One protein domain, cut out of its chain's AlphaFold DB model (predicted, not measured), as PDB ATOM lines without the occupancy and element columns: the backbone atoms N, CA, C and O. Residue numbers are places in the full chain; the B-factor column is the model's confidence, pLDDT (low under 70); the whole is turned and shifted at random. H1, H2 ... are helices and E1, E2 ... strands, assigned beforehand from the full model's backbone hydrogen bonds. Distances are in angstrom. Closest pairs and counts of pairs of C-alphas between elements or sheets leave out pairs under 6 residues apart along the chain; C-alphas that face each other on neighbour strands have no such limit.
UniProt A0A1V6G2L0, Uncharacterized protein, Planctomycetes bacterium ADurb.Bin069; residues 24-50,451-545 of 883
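AT A GLANCE: This is residues 24 to 50 and 451 to 545 of the 883 residues of an uncharacterized protein of Planctomycetes bacterium ADurb.Bin069 (UniProt A0A1V6G2L0). One large, twisted sheet of eight strands is a wall through the domain, and a small sheet, E3, E4 and E10, is partly face to face with its E6, E7, E8 and E11 part, making a sandwich, two sheets one over the other. On the same side of the wall, H1 covers its E1 and E2 end, and the last stretch, residues 532 to 545, runs over the opposite side. The 122 printed residues hold one named helix and eleven named strands, in the order E1, E2, H1, then E3 to E11; the class is mostly strand. The large sheet is branched and mixed, the small one runs E3, E4, E10, antiparallel. The whole is compact, with a radius of gyration of the C-alphas of 13.7 A and spans of 42 by 33 by 24 A.

IN THESE COORDINATES: Begin in the large sheet with its longest strand, E7: find C-alpha 484 at (-20.541, -9.938, 14.206) and go 26.1 A to C-alpha 492 at (-35.052, -17.922, 34.383). Its other strands are E1, residues 27 to 29; E2, 33 to 37; E5, 470 to 475; E6, 479 to 481; E8, 496 to 501; E9, 504 to 506; and E11, 524 to 531, 22.5 A long, ending at C-alpha 531 at (-35.973, -13.614, 32.786). The small sheet has E3, residues 451 to 455; E4, 459 to 464, 16.3 A; and E10, 514 to 517. H1, residues 39 to 50, is 16.6 A long.

HOW THE PARTS SIT: Look first beside E7: E11 is its parallel neighbour, with N 527 and O 487 at 2.8 A, and on the other side are antiparallel E5, with N 473 and O 490 at 2.9 A, and E6, with N 479 and O 486 at 2.8 A. E7 lies on one side of E11 and antiparallel E8 on the other side, with N 500 and O 528 at 2.9 A; E8 forms a hairpin with E9, with N 501 and O 504 at 2.9 A. E7 lies on one side of E5 and antiparallel E2 on the other side, with N 34 and O 474 at 3.0 A; E2 forms a hairpin with E1, with N 28 and O 35 at 2.8 A. In the small sheet E4 is the inner strand, with N 454 and O 461 at 2.9 A to E3 and N 462 and O 514 at 2.8 A to E10. The facing parts of the two sheets are 10.4 A centre to centre, their strands at 36 degrees; the closest C-alphas of E8 and E10, Val 499 and Val 514, are 7.7 A apart. H1 is on the large sheet at a height over the sheet of 9.3 A, over E2 and along the strands, at 8 degrees to E2 on the local plane; its closest C-alpha pair with E2 is Tyr 33 and Glu 46, 5.9 A. In H1 every O i to N i+4 pair is within hydrogen-bond range.

THE WHOLE: The two C-alphas farthest apart, of Pro 25 and Ala 457, are 44.0 A apart. Residues 51 to 450 are not printed, and C-alphas 50 and 451 are 18.6 A apart across the cut. Of the links printed whole, E9 to E10 and E10 to E11 are short and the others tight. The mean pLDDT of the printed part is 94.4; look for values under 70 at residues 24 to 25.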
ATOM      1  N   ALA A  24     -25.538 -33.277  37.083       51.62
ATOM      2  CA  ALA A  24     -26.510 -33.205  38.168       51.62
ATOM      3  C   ALA A  24     -27.950 -33.280  37.599       51.62
ATOM      4  O   ALA A  24     -28.200 -32.697  36.537       51.62
ATOM      5  N   PRO A  25     -28.882 -33.999  38.254       57.25
ATOM      6  CA  PRO A  25     -30.234 -34.214  37.740       57.25
ATOM      7  C   PRO A  25     -30.876 -32.893  37.293       57.25
ATOM      8  O   PRO A  25     -30.893 -31.922  38.046       57.25
ATOM      9  N   GLY A  26     -31.379 -32.863  36.054       81.44
ATOM     10  CA  GLY A  26     -31.956 -31.663  35.437       81.44
ATOM     11  C   GLY A  26     -30.981 -30.787  34.640       81.44
ATOM     12  O   GLY A  26     -31.371 -29.686  34.267       81.44
ATOM     13  N   ARG A  27     -29.751 -31.241  34.351       92.81
ATOM     14  CA  ARG A  27     -28.773 -30.537  33.496       92.81
ATOM     15  C   ARG A  27     -28.516 -31.275  32.176       92.81
ATOM     16  O   ARG A  27     -28.391 -32.495  32.164       92.81
ATOM     17  N   PHE A  28     -28.382 -30.524  31.082       95.50
ATOM     18  CA  PHE A  28     -27.977 -31.006  29.758       95.50
ATOM     19  C   PHE A  28     -26.647 -30.369  29.339       95.50
ATOM     20  O   PHE A  28     -26.460 -29.161  29.486       95.50
ATOM     21  N   GLU A  29     -25.738 -31.173  28.791       93.81
ATOM     22  CA  GLU A  29     -24.450 -30.736  28.245       93.81
ATOM     23  C   GLU A  29     -24.239 -31.383  26.874       93.81
ATOM     24  O   GLU A  29     -23.927 -32.569  26.780       93.81
ATOM     25  N   GLY A  30     -24.431 -30.597  25.816       92.94
ATOM     26  CA  GLY A  30     -24.228 -30.979  24.424       92.94
ATOM     27  C   GLY A  30     -23.136 -30.156  23.738       92.94
ATOM     28  O   GLY A  30     -22.520 -29.250  24.322       92.94
ATOM     29  N   ALA A  31     -22.893 -30.476  22.467       90.69
ATOM     30  CA  ALA A  31     -21.908 -29.791  21.641       90.69
ATOM     31  C   ALA A  31     -22.407 -28.417  21.170       90.69
ATOM     32  O   ALA A  31     -21.589 -27.526  20.919       90.69
ATOM     33  N   TYR A  32     -23.728 -28.245  21.049       94.19
ATOM     34  CA  TYR A  32     -24.362 -27.019  20.564       94.19
ATOM     35  C   TYR A  32     -25.201 -26.321  21.626       94.19
ATOM     36  O   TYR A  32     -25.300 -25.094  21.595       94.19
ATOM     37  N   TYR A  33     -25.769 -27.070  22.568       95.62
ATOM     38  CA  TYR A  33     -26.545 -26.514  23.669       95.62
ATOM     39  C   TYR A  33     -26.094 -27.054  25.022       95.62
ATOM     40  O   TYR A  33     -25.755 -28.224  25.168       95.62
ATOM     41  N   ALA A  34     -26.147 -26.201  26.036       95.31
ATOM     42  CA  ALA A  34     -26.103 -26.605  27.433       95.31
ATOM     43  C   ALA A  34     -27.193 -25.875  28.209       95.31
ATOM     44  O   ALA A  34     -27.660 -24.815  27.793       95.31
ATOM     45  N   GLY A  35     -27.629 -26.439  29.327       95.25
ATOM     46  CA  GLY A  35     -28.715 -25.831  30.079       95.25
ATOM     47  C   GLY A  35     -29.231 -26.671  31.230       95.25
ATOM     48  O   GLY A  35     -28.709 -27.742  31.531       95.25
ATOM     49  N   GLU A  36     -30.277 -26.163  31.867       95.81
ATOM     50  CA  GLU A  36     -30.969 -26.801  32.985       95.81
ATOM     51  C   GLU A  36     -32.489 -26.746  32.788       95.81
ATOM     52  O   GLU A  36     -33.003 -25.845  32.116       95.81
ATOM     53  N   GLY A  37     -33.204 -27.686  33.409       95.50
ATOM     54  CA  GLY A  37     -34.660 -27.796  33.357       95.50
ATOM     55  C   GLY A  37     -35.119 -28.916  32.422       95.50
ATOM     56  O   GLY A  37     -34.844 -30.088  32.679       95.50
ATOM     57  N   ASP A  38     -35.832 -28.574  31.347       96.56
ATOM     58  CA  ASP A  38     -36.357 -29.527  30.360       96.56
ATOM     59  C   ASP A  38     -35.244 -30.099  29.461       96.56
ATOM     60  O   ASP A  38     -35.006 -29.664  28.332       96.56
ATOM     61  N   VAL A  39     -34.555 -31.114  29.988       96.75
ATOM     62  CA  VAL A  39     -33.489 -31.856  29.296       96.75
ATOM     63  C   VAL A  39     -33.980 -32.469  27.979       96.75
ATOM     64  O   VAL A  39     -33.216 -32.537  27.019       96.75
ATOM     65  N   GLY A  40     -35.249 -32.884  27.897       96.38
ATOM     66  CA  GLY A  40     -35.818 -33.456  26.674       96.38
ATOM     67  C   GLY A  40     -35.899 -32.430  25.544       96.38
ATOM     68  O   GLY A  40     -35.537 -32.728  24.406       96.38
ATOM     69  N   TYR A  41     -36.308 -31.202  25.863       97.69
ATOM     70  CA  TYR A  41     -36.337 -30.100  24.901       97.69
ATOM     71  C   TYR A  41     -34.928 -29.663  24.479       97.69
ATOM     72  O   TYR A  41     -34.677 -29.431  23.296       97.69
ATOM     73  N   LEU A  42     -33.982 -29.610  25.423       98.12
ATOM     74  CA  LEU A  42     -32.574 -29.306  25.135       98.12
ATOM     75  C   LEU A  42     -31.931 -30.371  24.226       98.12
ATOM     76  O   LEU A  42     -31.219 -30.025  23.285       98.12
ATOM     77  N   ALA A  43     -32.247 -31.653  24.430       97.06
ATOM     78  CA  ALA A  43     -31.794 -32.733  23.552       97.06
ATOM     79  C   ALA A  43     -32.389 -32.633  22.134       97.06
ATOM     80  O   ALA A  43     -31.715 -32.945  21.151       97.06
ATOM     81  N   LEU A  44     -33.635 -32.166  22.004       97.88
ATOM     82  CA  LEU A  44     -34.242 -31.880  20.702       97.88
ATOM     83  C   LEU A  44     -33.564 -30.705  19.989       97.88
ATOM     84  O   LEU A  44     -33.330 -30.791  18.787       97.88
ATOM     85  N   LEU A  45     -33.202 -29.643  20.715       98.19
ATOM     86  CA  LEU A  45     -32.432 -28.518  20.172       98.19
ATOM     87  C   LEU A  45     -31.049 -28.961  19.674       98.19
ATOM     88  O   LEU A  45     -30.647 -28.603  18.567       98.19
ATOM     89  N   GLU A  46     -30.353 -29.795  20.451       96.56
ATOM     90  CA  GLU A  46     -29.095 -30.424  20.035       96.56
ATOM     91  C   GLU A  46     -29.286 -31.225  18.736       96.56
ATOM     92  O   GLU A  46     -28.541 -31.042  17.773       96.56
ATOM     93  N   GLY A  47     -30.328 -32.062  18.676       95.50
ATOM     94  CA  GLY A  47     -30.682 -32.835  17.484       95.50
ATOM     95  C   GLY A  47     -31.000 -31.968  16.263       95.50
ATOM     96  O   GLY A  47     -30.511 -32.249  15.173       95.50
ATOM     97  N   ALA A  48     -31.760 -30.884  16.439       97.38
ATOM     98  CA  ALA A  48     -32.090 -29.951  15.363       97.38
ATOM     99  C   ALA A  48     -30.832 -29.312  14.760       97.38
ATOM    100  O   ALA A  48     -30.728 -29.184  13.540       97.38
ATOM    101  N   ARG A  49     -29.848 -28.962  15.600       96.38
ATOM    102  CA  ARG A  49     -28.606 -28.332  15.141       96.38
ATOM    103  C   ARG A  49     -27.692 -29.280  14.366       96.38
ATOM    104  O   ARG A  49     -26.998 -28.820  13.453       96.38
ATOM    105  N   ARG A  50     -27.712 -30.579  14.687       95.31
ATOM    106  CA  ARG A  50     -26.910 -31.614  14.006       95.31
ATOM    107  C   ARG A  50     -27.203 -31.716  12.505       95.31
ATOM    108  O   ARG A  50     -26.301 -32.024  11.745       95.31
ATOM    109  N   PHE A 451     -35.352 -17.428  19.927       98.25
ATOM    110  CA  PHE A 451     -35.129 -15.992  19.855       98.25
ATOM    111  C   PHE A 451     -35.612 -15.487  18.508       98.25
ATOM    112  O   PHE A 451     -35.005 -15.747  17.475       98.25
ATOM    113  N   GLU A 452     -36.679 -14.708  18.499       97.12
ATOM    114  CA  GLU A 452     -37.076 -14.031  17.278       97.12
ATOM    115  C   GLU A 452     -36.126 -12.862  16.985       97.12
ATOM    116  O   GLU A 452     -35.802 -12.073  17.874       97.12
ATOM    117  N   TYR A 453     -35.709 -12.743  15.723       97.62
ATOM    118  CA  TYR A 453     -34.792 -11.709  15.247       97.62
ATOM    119  C   TYR A 453     -35.544 -10.692  14.388       97.62
ATOM    120  O   TYR A 453     -36.016 -11.018  13.296       97.62
ATOM    121  N   LEU A 454     -35.634  -9.452  14.864       97.62
ATOM    122  CA  LEU A 454     -36.206  -8.331  14.120       97.62
ATOM    123  C   LEU A 454     -35.073  -7.430  13.631       97.62
ATOM    124  O   LEU A 454     -34.634  -6.520  14.341       97.62
ATOM    125  N   TYR A 455     -34.569  -7.718  12.432       97.81
ATOM    126  CA  TYR A 455     -33.509  -6.931  11.809       97.81
ATOM    127  C   TYR A 455     -34.043  -5.585  11.305       97.81
ATOM    128  O   TYR A 455     -35.108  -5.509  10.688       97.81
ATOM    129  N   ARG A 456     -33.291  -4.522  11.584       97.06
ATOM    130  CA  ARG A 456     -33.569  -3.131  11.211       97.06
ATOM    131  C   ARG A 456     -32.341  -2.512  10.551       97.06
ATOM    132  O   ARG A 456     -31.244  -3.079  10.587       97.06
ATOM    133  N   ALA A 457     -32.512  -1.330   9.971       97.69
ATOM    134  CA  ALA A 457     -31.409  -0.592   9.361       97.69
ATOM    135  C   ALA A 457     -30.236  -0.382  10.341       97.69
ATOM    136  O   ALA A 457     -29.071  -0.576   9.997       97.69
ATOM    137  N   ASP A 458     -30.521  -0.066  11.599       97.06
ATOM    138  CA  ASP A 458     -29.530   0.290  12.617       97.06
ATOM    139  C   ASP A 458     -29.091  -0.876  13.519       97.06
ATOM    140  O   ASP A 458     -28.026  -0.805  14.138       97.06
ATOM    141  N   GLY A 459     -29.870  -1.956  13.603       97.94
ATOM    142  CA  GLY A 459     -29.697  -2.961  14.647       97.94
ATOM    143  C   GLY A 459     -30.464  -4.266  14.439       97.94
ATOM    144  O   GLY A 459     -31.076  -4.507  13.400       97.94
ATOM    145  N   VAL A 460     -30.456  -5.107  15.471       98.50
ATOM    146  CA  VAL A 460     -31.383  -6.238  15.612       98.50
ATOM    147  C   VAL A 460     -32.084  -6.147  16.963       98.50
ATOM    148  O   VAL A 460     -31.465  -5.796  17.965       98.50
ATOM    149  N   THR A 461     -33.380  -6.442  17.003       98.62
ATOM    150  CA  THR A 461     -34.111  -6.651  18.262       98.62
ATOM    151  C   THR A 461     -34.340  -8.144  18.460       98.62
ATOM    152  O   THR A 461     -34.824  -8.809  17.544       98.62
ATOM    153  N   LEU A 462     -33.983  -8.662  19.634       98.62
ATOM    154  CA  LEU A 462     -34.221 -10.046  20.035       98.62
ATOM    155  C   LEU A 462     -35.480 -10.127  20.898       98.62
ATOM    156  O   LEU A 462     -35.598  -9.378  21.868       98.62
ATOM    157  N   VAL A 463     -36.379 -11.058  20.588       98.25
ATOM    158  CA  VAL A 463     -37.538 -11.389  21.432       98.25
ATOM    159  C   VAL A 463     -37.384 -12.839  21.904       98.25
ATOM    160  O   VAL A 463     -37.451 -13.746  21.071       98.25
ATOM    161  N   PRO A 464     -37.108 -13.090  23.194       98.31
ATOM    162  CA  PRO A 464     -36.928 -14.442  23.709       98.31
ATOM    163  C   PRO A 464     -38.275 -15.164  23.857       98.31
ATOM    164  O   PRO A 464     -39.155 -14.705  24.581       98.31
ATOM    165  N   HIS A 465     -38.392 -16.347  23.256       97.94
ATOM    166  CA  HIS A 465     -39.527 -17.265  23.419       97.94
ATOM    167  C   HIS A 465     -39.034 -18.575  24.043       97.94
ATOM    168  O   HIS A 465     -39.099 -19.648  23.446       97.94
ATOM    169  N   ILE A 466     -38.455 -18.481  25.239       98.06
ATOM    170  CA  ILE A 466     -37.853 -19.636  25.913       98.06
ATOM    171  C   ILE A 466     -38.956 -20.496  26.548       98.06
ATOM    172  O   ILE A 466     -39.736 -19.966  27.345       98.06
ATOM    173  N   PRO A 467     -39.023 -21.812  26.251       97.62
ATOM    174  CA  PRO A 467     -39.938 -22.720  26.931       97.62
ATOM    175  C   PRO A 467     -39.792 -22.611  28.458       97.62
ATOM    176  O   PRO A 467     -38.679 -22.779  28.956       97.62
ATOM    177  N   PRO A 468     -40.876 -22.394  29.230       94.69
ATOM    178  CA  PRO A 468     -40.797 -22.175  30.678       94.69
ATOM    179  C   PRO A 468     -40.133 -23.307  31.471       94.69
ATOM    180  O   PRO A 468     -39.629 -23.075  32.567       94.69
ATOM    181  N   GLY A 469     -40.130 -24.529  30.927       95.06
ATOM    182  CA  GLY A 469     -39.431 -25.671  31.515       95.06
ATOM    183  C   GLY A 469     -37.903 -25.575  31.439       95.06
ATOM    184  O   GLY A 469     -37.231 -26.273  32.188       95.06
ATOM    185  N   ILE A 470     -37.338 -24.728  30.573       96.94
ATOM    186  CA  ILE A 470     -35.894 -24.478  30.477       96.94
ATOM    187  C   ILE A 470     -35.543 -23.322  31.417       96.94
ATOM    188  O   ILE A 470     -35.902 -22.174  31.175       96.94
ATOM    189  N   THR A 471     -34.814 -23.613  32.492       95.25
ATOM    190  CA  THR A 471     -34.443 -22.617  33.512       95.25
ATOM    191  C   THR A 471     -33.090 -21.966  33.244       95.25
ATOM    192  O   THR A 471     -32.786 -20.907  33.801       95.25
ATOM    193  N   ALA A 472     -32.264 -22.591  32.406       96.50
ATOM    194  CA  ALA A 472     -31.042 -22.015  31.863       96.50
ATOM    195  C   ALA A 472     -30.774 -22.586  30.468       96.50
ATOM    196  O   ALA A 472     -30.929 -23.787  30.256       96.50
ATOM    197  N   LEU A 473     -30.341 -21.733  29.547       97.38
ATOM    198  CA  LEU A 473     -29.999 -22.075  28.171       97.38
ATOM    199  C   LEU A 473     -28.701 -21.368  27.785       97.38
ATOM    200  O   LEU A 473     -28.581 -20.157  27.955       97.38
ATOM    201  N   GLU A 474     -27.772 -22.106  27.197       96.44
ATOM    202  CA  GLU A 474     -26.570 -21.598  26.547       96.44
ATOM    203  C   GLU A 474     -26.489 -22.179  25.131       96.44
ATOM    204  O   GLU A 474     -26.384 -23.395  24.961       96.44
ATOM    205  N   GLN A 475     -26.527 -21.312  24.116       95.94
ATOM    206  CA  GLN A 475     -26.263 -21.672  22.725       95.94
ATOM    207  C   GLN A 475     -24.761 -21.534  22.430       95.94
ATOM    208  O   GLN A 475     -24.197 -20.438  22.464       95.94
ATOM    209  N   ARG A 476     -24.110 -22.647  22.093       93.88
ATOM    210  CA  ARG A 476     -22.654 -22.776  21.880       93.88
ATOM    211  C   ARG A 476     -22.229 -22.611  20.420       93.88
ATOM    212  O   ARG A 476     -21.172 -23.069  20.000       93.88
ATOM    213  N   PHE A 477     -23.050 -21.939  19.630       94.25
ATOM    214  CA  PHE A 477     -22.730 -21.547  18.265       94.25
ATOM    215  C   PHE A 477     -23.305 -20.154  17.995       94.25
ATOM    216  O   PHE A 477     -24.317 -19.779  18.598       94.25
ATOM    217  N   PRO A 478     -22.663 -19.363  17.124       95.06
ATOM    218  CA  PRO A 478     -23.067 -17.985  16.924       95.06
ATOM    219  C   PRO A 478     -24.279 -17.854  15.999       95.06
ATOM    220  O   PRO A 478     -24.506 -18.673  15.111       95.06
ATOM    221  N   VAL A 479     -24.996 -16.752  16.173       96.56
ATOM    222  CA  VAL A 479     -25.926 -16.172  15.200       96.56
ATOM    223  C   VAL A 479     -25.185 -15.089  14.419       96.56
ATOM    224  O   VAL A 479     -24.442 -14.295  15.008       96.56
ATOM    225  N   ARG A 480     -25.369 -15.055  13.099       95.88
ATOM    226  CA  ARG A 480     -24.781 -14.048  12.212       95.88
ATOM    227  C   ARG A 480     -25.519 -12.715  12.343       95.88
ATOM    228  O   ARG A 480     -26.747 -12.656  12.267       95.88
ATOM    229  N   PHE A 481     -24.758 -11.638  12.512       97.00
ATOM    230  CA  PHE A 481     -25.257 -10.267  12.482       97.00
ATOM    231  C   PHE A 481     -24.189  -9.358  11.869       97.00
ATOM    232  O   PHE A 481     -23.289  -8.876  12.551       97.00
ATOM    233  N   GLY A 482     -24.246  -9.162  10.556       96.31
ATOM    234  CA  GLY A 482     -23.156  -8.577   9.786       96.31
ATOM    235  C   GLY A 482     -21.886  -9.418   9.892       96.31
ATOM    236  O   GLY A 482     -21.926 -10.647   9.814       96.31
ATOM    237  N   ALA A 483     -20.766  -8.748  10.158       94.19
ATOM    238  CA  ALA A 483     -19.505  -9.403  10.507       94.19
ATOM    239  C   ALA A 483     -19.470  -9.927  11.961       94.19
ATOM    240  O   ALA A 483     -18.509 -10.591  12.350       94.19
ATOM    241  N   LYS A 484     -20.492  -9.624  12.773       95.69
ATOM    242  CA  LYS A 484     -20.541  -9.938  14.206       95.69
ATOM    243  C   LYS A 484     -21.163 -11.306  14.465       95.69
ATOM    244  O   LYS A 484     -21.982 -11.810  13.692       95.69
ATOM    245  N   ARG A 485     -20.786 -11.888  15.601       95.38
ATOM    246  CA  ARG A 485     -21.203 -13.207  16.084       95.38
ATOM    247  C   ARG A 485     -21.875 -13.068  17.443       95.38
ATOM    248  O   ARG A 485     -21.224 -12.691  18.418       95.38
ATOM    249  N   LEU A 486     -23.166 -13.386  17.509       96.75
ATOM    250  CA  LEU A 486     -23.939 -13.339  18.753       96.75
ATOM    251  C   LEU A 486     -24.049 -14.742  19.356       96.75
ATOM    252  O   LEU A 486     -24.591 -15.643  18.723       96.75
ATOM    253  N   PHE A 487     -23.570 -14.923  20.583       96.31
ATOM    254  CA  PHE A 487     -23.741 -16.151  21.361       96.31
ATOM    255  C   PHE A 487     -24.842 -15.911  22.385       96.31
ATOM    256  O   PHE A 487     -24.689 -15.060  23.261       96.31
ATOM    257  N   LEU A 488     -25.964 -16.611  22.241       97.75
ATOM    258  CA  LEU A 488     -27.175 -16.324  23.003       97.75
ATOM    259  C   LEU A 488     -27.321 -17.265  24.196       97.75
ATOM    260  O   LEU A 488     -27.082 -18.469  24.102       97.75
ATOM    261  N   ALA A 489     -27.754 -16.706  25.316       97.94
ATOM    262  CA  ALA A 489     -28.081 -17.442  26.519       97.94
ATOM    263  C   ALA A 489     -29.287 -16.820  27.225       97.94
ATOM    264  O   ALA A 489     -29.525 -15.614  27.139       97.94
ATOM    265  N   ALA A 490     -30.020 -17.642  27.969       98.06
ATOM    266  CA  ALA A 490     -31.133 -17.207  28.802       98.06
ATOM    267  C   ALA A 490     -31.073 -17.866  30.185       98.06
ATOM    268  O   ALA A 490     -30.621 -19.003  30.322       98.06
ATOM    269  N   ALA A 491     -31.527 -17.157  31.218       97.69
ATOM    270  CA  ALA A 491     -31.667 -17.688  32.571       97.69
ATOM    271  C   ALA A 491     -32.999 -17.243  33.182       97.69
ATOM    272  O   ALA A 491     -33.333 -16.064  33.120       97.69
ATOM    273  N   GLY A 492     -33.724 -18.169  33.812       96.56
ATOM    274  CA  GLY A 492     -35.052 -17.922  34.383       96.56
ATOM    275  C   GLY A 492     -36.199 -18.081  33.383       96.56
ATOM    276  O   GLY A 492     -36.016 -18.594  32.286       96.56
ATOM    277  N   SER A 493     -37.391 -17.628  33.777       95.06
ATOM    278  CA  SER A 493     -38.607 -17.635  32.951       95.06
ATOM    279  C   SER A 493     -39.450 -16.383  33.221       95.06
ATOM    280  O   SER A 493     -39.324 -15.773  34.281       95.06
ATOM    281  N   GLY A 494     -40.303 -15.984  32.274       95.12
ATOM    282  CA  GLY A 494     -41.122 -14.768  32.375       95.12
ATOM    283  C   GLY A 494     -40.527 -13.572  31.614       95.12
ATOM    284  O   GLY A 494     -39.781 -13.788  30.659       95.12
ATOM    285  N   PRO A 495     -40.867 -12.321  31.985       97.69
ATOM    286  CA  PRO A 495     -40.436 -11.131  31.249       97.69
ATOM    287  C   PRO A 495     -38.929 -10.904  31.364       97.69
ATOM    288  O   PRO A 495     -38.301 -11.319  32.343       97.69
ATOM    289  N   VAL A 496     -38.358 -10.180  30.404       98.75
ATOM    290  CA  VAL A 496     -36.969  -9.723  30.474       98.75
ATOM    291  C   VAL A 496     -36.820  -8.731  31.630       98.75
ATOM    292  O   VAL A 496     -37.559  -7.759  31.757       98.75
ATOM    293  N   THR A 497     -35.854  -9.001  32.502       98.50
ATOM    294  CA  THR A 497     -35.578  -8.220  33.723       98.50
ATOM    295  C   THR A 497     -34.140  -7.719  33.791       98.50
ATOM    296  O   THR A 497     -33.832  -6.818  34.568       98.50
ATOM    297  N   GLY A 498     -33.259  -8.268  32.959       98.44
ATOM    298  CA  GLY A 498     -31.875  -7.840  32.844       98.44
ATOM    299  C   GLY A 498     -31.222  -8.438  31.610       98.44
ATOM    300  O   GLY A 498     -31.629  -9.492  31.126       98.44
ATOM    301  N   VAL A 499     -30.188  -7.772  31.105       98.50
ATOM    302  CA  VAL A 499     -29.382  -8.266  29.989       98.50
ATOM    303  C   VAL A 499     -27.919  -7.990  30.287       98.50
ATOM    304  O   VAL A 499     -27.561  -6.935  30.819       98.50
ATOM    305  N   ARG A 500     -27.055  -8.939  29.932       97.19
ATOM    306  CA  ARG A 500     -25.608  -8.738  29.918       97.19
ATOM    307  C   ARG A 500     -25.054  -9.028  28.536       97.19
ATOM    308  O   ARG A 500     -25.450 -10.011  27.916       97.19
ATOM    309  N   ILE A 501     -24.123  -8.192  28.089       95.69
ATOM    310  CA  ILE A 501     -23.261  -8.493  26.948       95.69
ATOM    311  C   ILE A 501     -21.850  -8.679  27.489       95.69
ATOM    312  O   ILE A 501     -21.259  -7.762  28.070       95.69
ATOM    313  N   ASP A 502     -21.349  -9.901  27.361       90.06
ATOM    314  CA  ASP A 502     -20.153 -10.379  28.041       90.06
ATOM    315  C   ASP A 502     -20.260 -10.143  29.558       90.06
ATOM    316  O   ASP A 502     -21.182 -10.621  30.220       90.06
ATOM    317  N   ALA A 503     -19.329  -9.385  30.138       85.25
ATOM    318  CA  ALA A 503     -19.352  -9.034  31.552       85.25
ATOM    319  C   ALA A 503     -20.109  -7.727  31.852       85.25
ATOM    320  O   ALA A 503     -20.183  -7.345  33.020       85.25
ATOM    321  N   ARG A 504     -20.663  -7.027  30.854       93.06
ATOM    322  CA  ARG A 504     -21.246  -5.683  31.018       93.06
ATOM    323  C   ARG A 504     -22.767  -5.731  31.082       93.06
ATOM    324  O   ARG A 504     -23.393  -6.484  30.347       93.06
ATOM    325  N   GLU A 505     -23.350  -4.904  31.942       96.38
ATOM    326  CA  GLU A 505     -24.799  -4.684  31.950       96.38
ATOM    327  C   GLU A 505     -25.233  -3.964  30.674       96.38
ATOM    328  O   GLU A 505     -24.579  -3.022  30.221       96.38
ATOM    329  N   TRP A 506     -26.357  -4.399  30.119       98.06
ATOM    330  CA  TRP A 506     -26.983  -3.798  28.954       98.06
ATOM    331  C   TRP A 506     -28.336  -3.218  29.352       98.06
ATOM    332  O   TRP A 506     -29.087  -3.874  30.067       98.06
ATOM    333  N   ARG A 507     -28.637  -1.986  28.930       96.88
ATOM    334  CA  ARG A 507     -29.832  -1.240  29.376       96.88
ATOM    335  C   ARG A 507     -30.883  -1.028  28.294       96.88
ATOM    336  O   ARG A 507     -31.975  -0.578  28.613       96.88
ATOM    337  N   ASP A 508     -30.563  -1.322  27.037       97.75
ATOM    338  CA  ASP A 508     -31.489  -1.118  25.923       97.75
ATOM    339  C   ASP A 508     -32.381  -2.355  25.732       97.75
ATOM    340  O   ASP A 508     -32.179  -3.175  24.836       97.75
ATOM    341  N   PHE A 509     -33.321  -2.539  26.659       98.44
ATOM    342  CA  PHE A 509     -34.307  -3.617  26.653       98.44
ATOM    343  C   PHE A 509     -35.597  -3.169  27.358       98.44
ATOM    344  O   PHE A 509     -35.597  -2.207  28.128       98.44
ATOM    345  N   ASP A 510     -36.696  -3.867  27.098       98.50
ATOM    346  CA  ASP A 510     -37.959  -3.769  27.835       98.50
ATOM    347  C   ASP A 510     -38.399  -5.165  28.297       98.50
ATOM    348  O   ASP A 510     -37.640  -6.119  28.172       98.50
ATOM    349  N   ALA A 511     -39.599  -5.299  28.868       98.00
ATOM    350  CA  ALA A 511     -40.081  -6.570  29.413       98.00
ATOM    351  C   ALA A 511     -40.232  -7.689  28.362       98.00
ATOM    352  O   ALA A 511     -40.318  -8.860  28.738       98.00
ATOM    353  N   GLU A 512     -40.264  -7.346  27.073       97.44
ATOM    354  CA  GLU A 512     -40.521  -8.279  25.975       97.44
ATOM    355  C   GLU A 512     -39.292  -8.491  25.088       97.44
ATOM    356  O   GLU A 512     -39.165  -9.546  24.470       97.44
ATOM    357  N   SER A 513     -38.390  -7.514  24.988       98.19
ATOM    358  CA  SER A 513     -37.379  -7.498  23.933       98.19
ATOM    359  C   SER A 513     -36.060  -6.834  24.324       98.19
ATOM    360  O   SER A 513     -35.986  -6.008  25.233       98.19
ATOM    361  N   VAL A 514     -34.997  -7.183  23.596       98.69
ATOM    362  CA  VAL A 514     -33.638  -6.647  23.761       98.69
ATOM    363  C   VAL A 514     -33.188  -6.002  22.459       98.69
ATOM    364  O   VAL A 514     -33.084  -6.682  21.437       98.69
ATOM    365  N   ARG A 515     -32.879  -4.703  22.480       98.56
ATOM    366  CA  ARG A 515     -32.370  -3.979  21.310       98.56
ATOM    367  C   ARG A 515     -30.848  -4.016  21.275       98.56
ATOM    368  O   ARG A 515     -30.183  -3.742  22.272       98.56
ATOM    369  N   LEU A 516     -30.302  -4.345  20.106       98.38
ATOM    370  CA  LEU A 516     -28.871  -4.474  19.846       98.38
ATOM    371  C   LEU A 516     -28.478  -3.616  18.623       98.38
ATOM    372  O   LEU A 516     -28.405  -4.133  17.501       98.38
ATOM    373  N   PRO A 517     -28.229  -2.301  18.799       98.19
ATOM    374  CA  PRO A 517     -27.747  -1.434  17.725       98.19
ATOM    375  C   PRO A 517     -26.375  -1.895  17.224       98.19
ATOM    376  O   PRO A 517     -25.445  -2.061  18.016       98.19
ATOM    377  N   TYR A 518     -26.209  -2.057  15.909       97.56
ATOM    378  CA  TYR A 518     -25.017  -2.674  15.313       97.56
ATOM    379  C   TYR A 518     -23.716  -1.986  15.745       97.56
ATOM    380  O   TYR A 518     -22.748  -2.654  16.093       97.56
ATOM    381  N   ALA A 519     -23.709  -0.652  15.796       96.94
ATOM    382  CA  ALA A 519     -22.535   0.138  16.175       96.94
ATOM    383  C   ALA A 519     -22.073  -0.080  17.631       96.94
ATOM    384  O   ALA A 519     -20.922   0.204  17.952       96.94
ATOM    385  N   GLN A 520     -22.955  -0.563  18.510       96.69
ATOM    386  CA  GLN A 520     -22.673  -0.740  19.939       96.69
ATOM    387  C   GLN A 520     -22.335  -2.191  20.308       96.69
ATOM    388  O   GLN A 520     -21.813  -2.446  21.395       96.69
ATOM    389  N   VAL A 521     -22.628  -3.146  19.423       95.31
ATOM    390  CA  VAL A 521     -22.420  -4.576  19.674       95.31
ATOM    391  C   VAL A 521     -20.966  -4.960  19.352       95.31
ATOM    392  O   VAL A 521     -20.485  -4.646  18.259       95.31
ATOM    393  N   PRO A 522     -20.243  -5.649  20.257       93.94
ATOM    394  CA  PRO A 522     -18.911  -6.195  19.973       93.94
ATOM    395  C   PRO A 522     -18.906  -7.214  18.823       93.94
ATOM    396  O   PRO A 522     -19.941  -7.775  18.476       93.94
ATOM    397  N   ASP A 523     -17.738  -7.497  18.239       92.00
ATOM    398  CA  ASP A 523     -17.640  -8.440  17.110       92.00
ATOM    399  C   ASP A 523     -17.954  -9.889  17.503       92.00
ATOM    400  O   ASP A 523     -18.588 -10.611  16.738       92.00
ATOM    401  N   GLY A 524     -17.578 -10.303  18.712       92.38
ATOM    402  CA  GLY A 524     -18.077 -11.515  19.357       92.38
ATOM    403  C   GLY A 524     -18.787 -11.122  20.644       92.38
ATOM    404  O   GLY A 524     -18.127 -10.674  21.574       92.38
ATOM    405  N   ALA A 525     -20.111 -11.256  20.685       93.81
ATOM    406  CA  ALA A 525     -20.932 -10.774  21.790       93.81
ATOM    407  C   ALA A 525     -21.667 -11.933  22.464       93.81
ATOM    408  O   ALA A 525     -22.468 -12.620  21.826       93.81
ATOM    409  N   ARG A 526     -21.429 -12.145  23.763       94.69
ATOM    410  CA  ARG A 526     -22.182 -13.126  24.559       94.69
ATOM    411  C   ARG A 526     -23.363 -12.440  25.221       94.69
ATOM    412  O   ARG A 526     -23.184 -11.723  26.201       94.69
ATOM    413  N   VAL A 527     -24.555 -12.649  24.687       97.31
ATOM    414  CA  VAL A 527     -25.783 -12.016  25.166       97.31
ATOM    415  C   VAL A 527     -26.482 -12.965  26.137       97.31
ATOM    416  O   VAL A 527     -27.003 -13.997  25.721       97.31
ATOM    417  N   GLN A 528     -26.504 -12.618  27.424       98.00
ATOM    418  CA  GLN A 528     -27.282 -13.322  28.446       98.00
ATOM    419  C   GLN A 528     -28.538 -12.523  28.784       98.00
ATOM    420  O   GLN A 528     -28.439 -11.419  29.321       98.00
ATOM    421  N   ILE A 529     -29.707 -13.096  28.512       98.56
ATOM    422  CA  ILE A 529     -31.009 -12.515  28.847       98.56
ATOM    423  C   ILE A 529     -31.504 -13.123  30.167       98.56
ATOM    424  O   ILE A 529     -31.597 -14.340  30.310       98.56
ATOM    425  N   LEU A 530     -31.805 -12.274  31.147       98.50
ATOM    426  CA  LEU A 530     -32.290 -12.661  32.471       98.50
ATOM    427  C   LEU A 530     -33.803 -12.469  32.525       98.50
ATOM    428  O   LEU A 530     -34.310 -11.361  32.329       98.50
ATOM    429  N   LEU A 531     -34.520 -13.550  32.801       98.12
ATOM    430  CA  LEU A 531     -35.973 -13.614  32.786       98.12
ATOM    431  C   LEU A 531     -36.512 -13.771  34.214       98.12
ATOM    432  O   LEU A 531     -35.968 -14.539  35.011       98.12
ATOM    433  N   GLY A 532     -37.565 -13.022  34.548       97.00
ATOM    434  CA  GLY A 532     -38.286 -13.151  35.821       97.00
ATOM    435  C   GLY A 532     -37.449 -12.913  37.081       97.00
ATOM    436  O   GLY A 532     -37.706 -13.533  38.110       97.00
ATOM    437  N   GLY A 533     -36.437 -12.044  37.020       95.81
ATOM    438  CA  GLY A 533     -35.577 -11.717  38.161       95.81
ATOM    439  C   GLY A 533     -34.470 -12.738  38.435       95.81
ATOM    440  O   GLY A 533     -33.874 -12.715  39.511       95.81
ATOM    441  N   ALA A 534     -34.184 -13.638  37.490       96.69
ATOM    442  CA  ALA A 534     -33.084 -14.585  37.619       96.69
ATOM    443  C   ALA A 534     -31.722 -13.884  37.758       96.69
ATOM    444  O   ALA A 534     -31.427 -12.892  37.090       96.69
ATOM    445  N   ALA A 535     -30.860 -14.443  38.609       94.81
ATOM    446  CA  ALA A 535     -29.494 -13.963  38.763       94.81
ATOM    447  C   ALA A 535     -28.638 -14.298  37.522       94.81
ATOM    448  O   ALA A 535     -28.831 -15.359  36.915       94.81
ATOM    449  N   PRO A 536     -27.653 -13.446  37.167       93.88
ATOM    450  CA  PRO A 536     -26.676 -13.762  36.133       93.88
ATOM    451  C   PRO A 536     -25.958 -15.083  36.406       93.88
ATOM    452  O   PRO A 536     -25.572 -15.369  37.541       93.88
ATOM    453  N   ARG A 537     -25.727 -15.863  35.351       91.25
ATOM    454  CA  ARG A 537     -25.012 -17.143  35.429       91.25
ATOM    455  C   ARG A 537     -23.672 -17.058  34.717       91.25
ATOM    456  O   ARG A 537     -23.558 -16.399  33.684       91.25
ATOM    457  N   ALA A 538     -22.675 -17.763  35.244       89.38
ATOM    458  CA  ALA A 538     -21.421 -17.958  34.532       89.38
ATOM    459  C   ALA A 538     -21.694 -18.767  33.259       89.38
ATOM    460  O   ALA A 538     -22.206 -19.881  33.324       89.38
ATOM    461  N   LEU A 539     -21.372 -18.178  32.115       87.75
ATOM    462  CA  LEU A 539     -21.475 -18.828  30.815       87.75
ATOM    463  C   LEU A 539     -20.139 -19.512  30.475       87.75
ATOM    464  O   LEU A 539     -19.071 -18.982  30.817       87.75
ATOM    465  N   GLY A 540     -20.185 -20.627  29.746       81.00
ATOM    466  CA  GLY A 540     -19.001 -21.302  29.205       81.00
ATOM    467  C   GLY A 540     -18.234 -20.420  28.209       81.00
ATOM    468  O   GLY A 540     -18.837 -19.534  27.600       81.00
ATOM    469  N   PRO A 541     -16.905 -20.584  28.053       77.81
ATOM    470  CA  PRO A 541     -16.112 -19.739  27.155       77.81
ATOM    471  C   PRO A 541     -16.702 -19.733  25.741       77.81
ATOM    472  O   PRO A 541     -17.286 -20.730  25.322       77.81
ATOM    473  N   VAL A 542     -16.530 -18.626  25.001       74.44
ATOM    474  CA  VAL A 542     -16.890 -18.599  23.574       74.44
ATOM    475  C   VAL A 542     -16.191 -19.777  22.908       74.44
ATOM    476  O   VAL A 542     -14.959 -19.846  22.984       74.44
ATOM    477  N   PRO A 543     -16.933 -20.710  22.292       73.62
ATOM    478  CA  PRO A 543     -16.311 -21.839  21.632       73.62
ATOM    479  C   PRO A 543     -15.357 -21.322  20.560       73.62
ATOM    480  O   PRO A 543     -15.750 -20.550  19.683       73.62
ATOM    481  N   ALA A 544     -14.088 -21.720  20.657       71.44
ATOM    482  CA  ALA A 544     -13.133 -21.484  19.587       71.44
ATOM    483  C   ALA A 544     -13.644 -22.146  18.298       71.44
ATOM    484  O   ALA A 544     -14.414 -23.112  18.353       71.44
ATOM    485  N   ALA A 545     -13.192 -21.656  17.139       72.75
ATOM    486  CA  ALA A 545     -13.416 -22.367  15.887       72.75
ATOM    487  C   ALA A 545     -12.960 -23.824  16.066       72.75
ATOM    488  O   ALA A 545     -11.830 -24.077  16.497       72.75
TER     489      ALA A 545